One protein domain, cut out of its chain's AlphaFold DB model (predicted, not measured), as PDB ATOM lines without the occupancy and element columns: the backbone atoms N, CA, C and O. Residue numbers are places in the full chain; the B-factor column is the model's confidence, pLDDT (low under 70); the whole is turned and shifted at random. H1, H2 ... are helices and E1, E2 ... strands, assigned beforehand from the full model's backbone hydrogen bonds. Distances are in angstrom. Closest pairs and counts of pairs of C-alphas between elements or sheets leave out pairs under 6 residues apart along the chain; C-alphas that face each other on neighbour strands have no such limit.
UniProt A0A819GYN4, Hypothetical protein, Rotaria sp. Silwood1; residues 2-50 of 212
ATOM      1  N   LYS A   2       1.255 -46.311 -18.707       62.53
ATOM      2  CA  LYS A   2       2.552 -46.633 -18.054       62.53
ATOM      3  C   LYS A   2       3.487 -47.471 -18.937       62.53
ATOM      4  O   LYS A   2       4.699 -47.408 -18.776       62.53
ATOM      5  N   GLU A   3       2.929 -48.187 -19.910       64.31
ATOM      6  CA  GLU A   3       3.683 -48.993 -20.877       64.31
ATOM      7  C   GLU A   3       4.426 -48.156 -21.929       64.31
ATOM      8  O   GLU A   3       5.419 -48.608 -22.487       64.31
ATOM      9  N   GLN A   4       3.985 -46.916 -22.166       63.97
ATOM     10  CA  GLN A   4       4.600 -45.979 -23.117       63.97
ATOM     11  C   GLN A   4       5.533 -44.971 -22.428       63.97
ATOM     12  O   GLN A   4       6.056 -44.067 -23.077       63.97
ATOM     13  N   ALA A   5       5.713 -45.086 -21.109       65.81
ATOM     14  CA  ALA A   5       6.578 -44.191 -20.360       65.81
ATOM     15  C   ALA A   5       8.062 -44.524 -20.626       65.81
ATOM     16  O   ALA A   5       8.425 -45.704 -20.666       65.81
ATOM     17  N   PRO A   6       8.928 -43.503 -20.753       69.12
ATOM     18  CA  PRO A   6      10.367 -43.677 -20.929       69.12
ATOM     19  C   PRO A   6      10.982 -44.553 -19.841       69.12
ATOM     20  O   PRO A   6      10.566 -44.509 -18.677       69.12
ATOM     21  N   ASP A   7      12.006 -45.325 -20.202       67.44
ATOM     22  CA  ASP A   7      12.735 -46.140 -19.235       67.44
ATOM     23  C   ASP A   7      13.322 -45.257 -18.120       67.44
ATOM     24  O   ASP A   7      13.924 -44.215 -18.371       67.44
ATOM     25  N   GLY A   8      13.076 -45.650 -16.866       70.50
ATOM     26  CA  GLY A   8      13.401 -44.859 -15.671       70.50
ATOM     27  C   GLY A   8      12.272 -43.954 -15.156       70.50
ATOM     28  O   GLY A   8      12.362 -43.475 -14.027       70.50
ATOM     29  N   TYR A   9      11.186 -43.776 -15.918       73.88
ATOM     30  CA  TYR A   9      10.068 -42.894 -15.545       73.88
ATOM     31  C   TYR A   9       8.701 -43.592 -15.449       73.88
ATOM     32  O   TYR A   9       7.698 -42.947 -15.165       73.88
ATOM     33  N   LYS A  10       8.661 -44.925 -15.586       72.69
ATOM     34  CA  LYS A  10       7.446 -45.767 -15.483       72.69
ATOM     35  C   LYS A  10       6.727 -45.702 -14.124       72.69
ATOM     36  O   LYS A  10       5.566 -46.088 -14.030       72.69
ATOM     37  N   MET A  11       7.419 -45.237 -13.081       75.06
ATOM     38  CA  MET A  11       6.881 -45.100 -11.721       75.06
ATOM     39  C   MET A  11       6.187 -43.759 -11.455       75.06
ATOM     40  O   MET A  11       5.560 -43.614 -10.411       75.06
ATOM     41  N   PHE A  12       6.285 -42.793 -12.371       77.19
ATOM     42  CA  PHE A  12       5.624 -41.498 -12.230       77.19
ATOM     43  C   PHE A  12       4.315 -41.485 -13.023       77.19
ATOM     44  O   PHE A  12       4.297 -41.848 -14.200       77.19
ATOM     45  N   ASP A  13       3.228 -41.055 -12.382       80.06
ATOM     46  CA  ASP A  13       1.928 -40.889 -13.044       80.06
ATOM     47  C   ASP A  13       1.887 -39.618 -13.919       80.06
ATOM     48  O   ASP A  13       1.169 -39.581 -14.918       80.06
ATOM     49  N   GLU A  14       2.718 -38.617 -13.599       82.50
ATOM     50  CA  GLU A  14       2.876 -37.368 -14.349       82.50
ATOM     51  C   GLU A  14       4.363 -37.002 -14.516       82.50
ATOM     52  O   GLU A  14       5.184 -37.195 -13.614       82.50
ATOM     53  N   LEU A  15       4.712 -36.469 -15.692       84.75
ATOM     54  CA  LEU A  15       6.041 -35.945 -16.004       84.75
ATOM     55  C   LEU A  15       5.944 -34.456 -16.324       84.75
ATOM     56  O   LEU A  15       5.321 -34.061 -17.307       84.75
ATOM     57  N   THR A  16       6.623 -33.631 -15.532       88.19
ATOM     58  CA  THR A  16       6.710 -32.186 -15.740       88.19
ATOM     59  C   THR A  16       8.063 -31.834 -16.349       88.19
ATOM     60  O   THR A  16       9.111 -32.062 -15.741       88.19
ATOM     61  N   VAL A  17       8.047 -31.244 -17.545       89.56
ATOM     62  CA  VAL A  17       9.242 -30.704 -18.207       89.56
ATOM     63  C   VAL A  17       9.190 -29.182 -18.141       89.56
ATOM     64  O   VAL A  17       8.302 -28.570 -18.729       89.56
ATOM     65  N   THR A  18      10.159 -28.562 -17.469       92.12
ATOM     66  CA  THR A  18      10.236 -27.100 -17.341       92.12
ATOM     67  C   THR A  18      11.494 -26.586 -18.023       92.12
ATOM     68  O   THR A  18      12.602 -27.035 -17.731       92.12
ATOM     69  N   ARG A  19      11.342 -25.608 -18.918       92.00
ATOM     70  CA  ARG A  19      12.465 -24.856 -19.488       92.00
ATOM     71  C   ARG A  19      12.470 -23.453 -18.897       92.00
ATOM     72  O   ARG A  19      11.519 -22.704 -19.087       92.00
ATOM     73  N   ILE A  20      13.559 -23.093 -18.228       92.06
ATOM     74  CA  ILE A  20      13.789 -21.742 -17.714       92.06
ATOM     75  C   ILE A  20      14.729 -21.038 -18.689       92.06
ATOM     76  O   ILE A  20      15.842 -21.511 -18.933       92.06
ATOM     77  N   VAL A  21      14.266 -19.936 -19.275       90.38
ATOM     78  CA  VAL A  21      15.051 -19.119 -20.206       90.38
ATOM     79  C   VAL A  21      15.525 -17.877 -19.459       90.38
ATOM     80  O   VAL A  21      14.757 -16.950 -19.233       90.38
ATOM     81  N   GLU A  22      16.791 -17.883 -19.052       89.00
ATOM     82  CA  GLU A  22      17.500 -16.696 -18.565       89.00
ATOM     83  C   GLU A  22      18.206 -16.029 -19.757       89.00
ATOM     84  O   GLU A  22      18.528 -16.709 -20.734       89.00
ATOM     85  N   SER A  23      18.483 -14.721 -19.683       82.38
ATOM     86  CA  SER A  23      18.866 -13.869 -20.828       82.38
ATOM     87  C   SER A  23      19.944 -14.429 -21.771       82.38
ATOM     88  O   SER A  23      19.921 -14.093 -22.945       82.38
ATOM     89  N   ASN A  24      20.844 -15.306 -21.298       84.69
ATOM     90  CA  ASN A  24      21.846 -15.993 -22.129       84.69
ATOM     91  C   ASN A  24      21.918 -17.524 -21.935       84.69
ATOM     92  O   ASN A  24      22.801 -18.168 -22.505       84.69
ATOM     93  N   LYS A  25      21.057 -18.139 -21.111       84.38
ATOM     94  CA  LYS A  25      21.143 -19.577 -20.788       84.38
ATOM     95  C   LYS A  25      19.761 -20.210 -20.661       84.38
ATOM     96  O   LYS A  25      18.870 -19.675 -20.015       84.38
ATOM     97  N   SER A  26      19.599 -21.394 -21.248       87.00
ATOM     98  CA  SER A  26      18.427 -22.245 -21.019       87.00
ATOM     99  C   SER A  26      18.773 -23.326 -19.999       87.00
ATOM    100  O   SER A  26      19.711 -24.090 -20.219       87.00
ATOM    101  N   LYS A  27      18.013 -23.406 -18.906       90.31
ATOM    102  CA  LYS A  27      18.068 -24.516 -17.947       90.31
ATOM    103  C   LYS A  27      16.865 -25.424 -18.175       90.31
ATOM    104  O   LYS A  27      15.753 -24.936 -18.374       90.31
ATOM    105  N   TYR A  28      17.095 -26.731 -18.149       92.25
ATOM    106  CA  TYR A  28      16.048 -27.732 -18.301       92.25
ATOM    107  C   TYR A  28      15.855 -28.472 -16.982       92.25
ATOM    108  O   TYR A  28      16.827 -28.894 -16.355       92.25
ATOM    109  N   LEU A  29      14.600 -28.627 -16.578       90.69
ATOM    110  CA  LEU A  29      14.196 -29.380 -15.402       90.69
ATOM    111  C   LEU A  29      13.248 -30.503 -15.818       90.69
ATOM    112  O   LEU A  29      12.334 -30.282 -16.612       90.69
ATOM    113  N   LEU A  30      13.443 -31.684 -15.244       89.12
ATOM    114  CA  LEU A  30      12.547 -32.827 -15.361       89.12
ATOM    115  C   LEU A  30      12.081 -33.217 -13.960       89.12
ATOM    116  O   LEU A  30      12.907 -33.557 -13.110       89.12
ATOM    117  N   ASN A  31      10.778 -33.106 -13.694       87.94
ATOM    118  CA  ASN A  31      10.191 -33.240 -12.355       87.94
ATOM    119  C   ASN A  31      10.940 -32.394 -11.303       87.94
ATOM    120  O   ASN A  31      11.263 -32.862 -10.213       87.94
ATOM    121  N   GLY A  32      11.303 -31.160 -11.670       85.62
ATOM    122  CA  GLY A  32      12.035 -30.225 -10.806       85.62
ATOM    123  C   GLY A  32      13.542 -30.486 -10.658       85.62
ATOM    124  O   GLY A  32      14.231 -29.670 -10.053       85.62
ATOM    125  N   LYS A  33      14.090 -31.571 -11.227       88.12
ATOM    126  CA  LYS A  33      15.534 -31.869 -11.199       88.12
ATOM    127  C   LYS A  33      16.236 -31.347 -12.446       88.12
ATOM    128  O   LYS A  33      15.714 -31.496 -13.546       88.12
ATOM    129  N   ASN A  34      17.444 -30.811 -12.286       90.06
ATOM    130  CA  ASN A  34      18.277 -30.385 -13.411       90.06
ATOM    131  C   ASN A  34      18.530 -31.541 -14.386       90.06
ATOM    132  O   ASN A  34      19.002 -32.607 -13.994       90.06
ATOM    133  N   ALA A  35      18.251 -31.290 -15.661       89.50
ATOM    134  CA  ALA A  35      18.489 -32.201 -16.765       89.50
ATOM    135  C   ALA A  35      19.296 -31.495 -17.861       89.50
ATOM    136  O   ALA A  35      19.234 -30.276 -18.032       89.50
ATOM    137  N   THR A  36      20.068 -32.265 -18.624       89.69
ATOM    138  CA  THR A  36      20.741 -31.742 -19.815       89.69
ATOM    139  C   THR A  36      19.756 -31.657 -20.978       89.69
ATOM    140  O   THR A  36      18.784 -32.411 -21.049       89.69
ATOM    141  N   GLN A  37      20.025 -30.771 -21.940       86.25
ATOM    142  CA  GLN A  37      19.209 -30.676 -23.154       86.25
ATOM    143  C   GLN A  37      19.155 -32.011 -23.917       86.25
ATOM    144  O   GLN A  37      18.095 -32.377 -24.420       86.25
ATOM    145  N   SER A  38      20.268 -32.759 -23.962       85.00
ATOM    146  CA  SER A  38      20.300 -34.084 -24.595       85.00
ATOM    147  C   SER A  38      19.355 -35.056 -23.901       85.00
ATOM    148  O   SER A  38      18.555 -35.688 -24.576       85.00
ATOM    149  N   ALA A  39      19.372 -35.111 -22.565       85.00
ATOM    150  CA  ALA A  39      18.495 -36.003 -21.810       85.00
ATOM    151  C   ALA A  39      17.007 -35.702 -22.063       85.00
ATOM    152  O   ALA A  39      16.215 -36.626 -22.223       85.00
ATOM    153  N   ILE A  40      16.627 -34.423 -22.168       85.69
ATOM    154  CA  ILE A  40      15.256 -34.026 -22.528       85.69
ATOM    155  C   ILE A  40      14.913 -34.421 -23.971       85.69
ATOM    156  O   ILE A  40      13.814 -34.904 -24.233       85.69
ATOM    157  N   HIS A  41      15.833 -34.249 -24.923       81.44
ATOM    158  CA  HIS A  41      15.618 -34.708 -26.297       81.44
ATOM    159  C   HIS A  41      15.495 -36.229 -26.392       81.44
ATOM    160  O   HIS A  41      14.656 -36.716 -27.145       81.44
ATOM    161  N   ASP A  42      16.282 -36.981 -25.632       80.12
ATOM    162  CA  ASP A  42      16.224 -38.440 -25.623       80.12
ATOM    163  C   ASP A  42      14.946 -38.948 -24.938       80.12
ATOM    164  O   ASP A  42      14.316 -39.878 -25.445       80.12
ATOM    165  N   LEU A  43      14.480 -38.261 -23.885       82.94
ATOM    166  CA  LEU A  43      13.156 -38.472 -23.293       82.94
ATOM    167  C   LEU A  43      12.058 -38.306 -24.353       82.94
ATOM    168  O   LEU A  43      11.252 -39.209 -24.554       82.94
ATOM    169  N   PHE A  44      12.062 -37.192 -25.087       80.38
ATOM    170  CA  PHE A  44      11.074 -36.926 -26.131       80.38
ATOM    171  C   PHE A  44      11.140 -37.929 -27.296       80.38
ATOM    172  O   PHE A  44      10.101 -38.395 -27.762       80.38
ATOM    173  N   LYS A  45      12.340 -38.360 -27.711       75.19
ATOM    174  CA  LYS A  45      12.500 -39.447 -28.695       75.19
ATOM    175  C   LYS A  45      11.911 -40.769 -28.197       75.19
ATOM    176  O   LYS A  45      11.297 -41.478 -28.986       75.19
ATOM    177  N   SER A  46      12.076 -41.099 -26.912       74.75
ATOM    178  CA  SER A  46      11.598 -42.372 -26.349       74.75
ATOM    179  C   SER A  46      10.070 -42.490 -26.303       74.75
ATOM    180  O   SER A  46       9.542 -43.582 -26.482       74.75
ATOM    181  N   VAL A  47       9.352 -41.368 -26.180       74.50
ATOM    182  CA  VAL A  47       7.880 -41.311 -26.302       74.50
ATOM    183  C   VAL A  47       7.399 -41.054 -27.735       74.50
ATOM    184  O   VAL A  47       6.244 -40.698 -27.946       74.50
ATOM    185  N   SER A  48       8.269 -41.208 -28.739       69.00
ATOM    186  CA  SER A  48       7.975 -40.916 -30.155       69.00
ATOM    187  C   SER A  48       7.581 -39.457 -30.450       69.00
ATOM    188  O   SER A  48       7.109 -39.148 -31.543       69.00
ATOM    189  N   LEU A  49       7.832 -38.531 -29.520       70.62
ATOM    190  CA  LEU A  49       7.674 -37.087 -29.708       70.62
ATOM    191  C   LEU A  49       8.998 -36.513 -30.208       70.62
ATOM    192  O   LEU A  49       9.684 -35.773 -29.513       70.62
ATOM    193  N   ASN A  50       9.426 -36.880 -31.411       66.56
ATOM    194  CA  ASN A  50      10.636 -36.278 -31.952       66.56
ATOM    195  C   ASN A  50      10.340 -34.816 -32.340       66.56
ATOM    196  O   ASN A  50       9.697 -34.552 -33.350       66.56
TER     197      ASN A  50
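What this domain is: This is residues 2 to 50 of the 212 residues of the protein "Hypothetical protein" of Rotaria sp. Silwood1 (UniProt A0A819GYN4). A narrow, three-stranded sheet, chiefly the long hairpin of E1 and E2 with short E3 beside the end of E2, has one helix, H1, slanting over one face. The turn of that hairpin lies at one end of the long axis, and the unnamed stretch before E1, residues 2 to 16, reaches the other end. The printed part has 49 residues and runs E1, E2, E3, H1, a mixed class of helices and strands; the sheet order is E1 - E2 - E3, all antiparallel. It is elongated, 38 by 20 by 12 A, yet only just compact, close to loose, with a radius of gyration of the C-alphas of 11.5 A.

How they stand to each other: Start at the inner strand E2, residues 25 to 30. Its hairpin partner E1, residues 17 to 22, is antiparallel at 162 degrees; look for N 20 and O 27, 2.9 A apart. On to E3, residues 33 to 35, also a hairpin with E2, at 121 degrees: N 30 and O 33 are 2.8 A apart. E1, E2 and E3 form a meander, each strand the antiparallel neighbour of the one before. H1, residues 37 to 46, is on the sheet at a height of 10.6 A, over E2 and slantwise to the strands, at 35 degrees to E2 on the local plane. E1, with 2 of the helix's C-alphas falling on it, is only just not under H1. The closest C-alphas of E2 and H1, those of Tyr 28 and Gln 37, are 6.5 A apart. In H1 every O i to N i+4 pair is within hydrogen-bond range.

Where its parts are: Find C-alpha 17 at (9.242, -30.704, -18.207); from there E1 runs 16.3 A to residue 22. E2 spans 16.7 A and E3 6.3 A. H1 runs 14.3 A from Gln 37 to C-alpha 46 at (11.598, -42.372, -26.349).

The domain as a whole: The C-alphas farthest apart are those of Glu 3 and Ser 23, 38.3 A. The printed part has no cut, and its three links are tight. Confidence is under 70 at residues 2 to 7, 48 and 50.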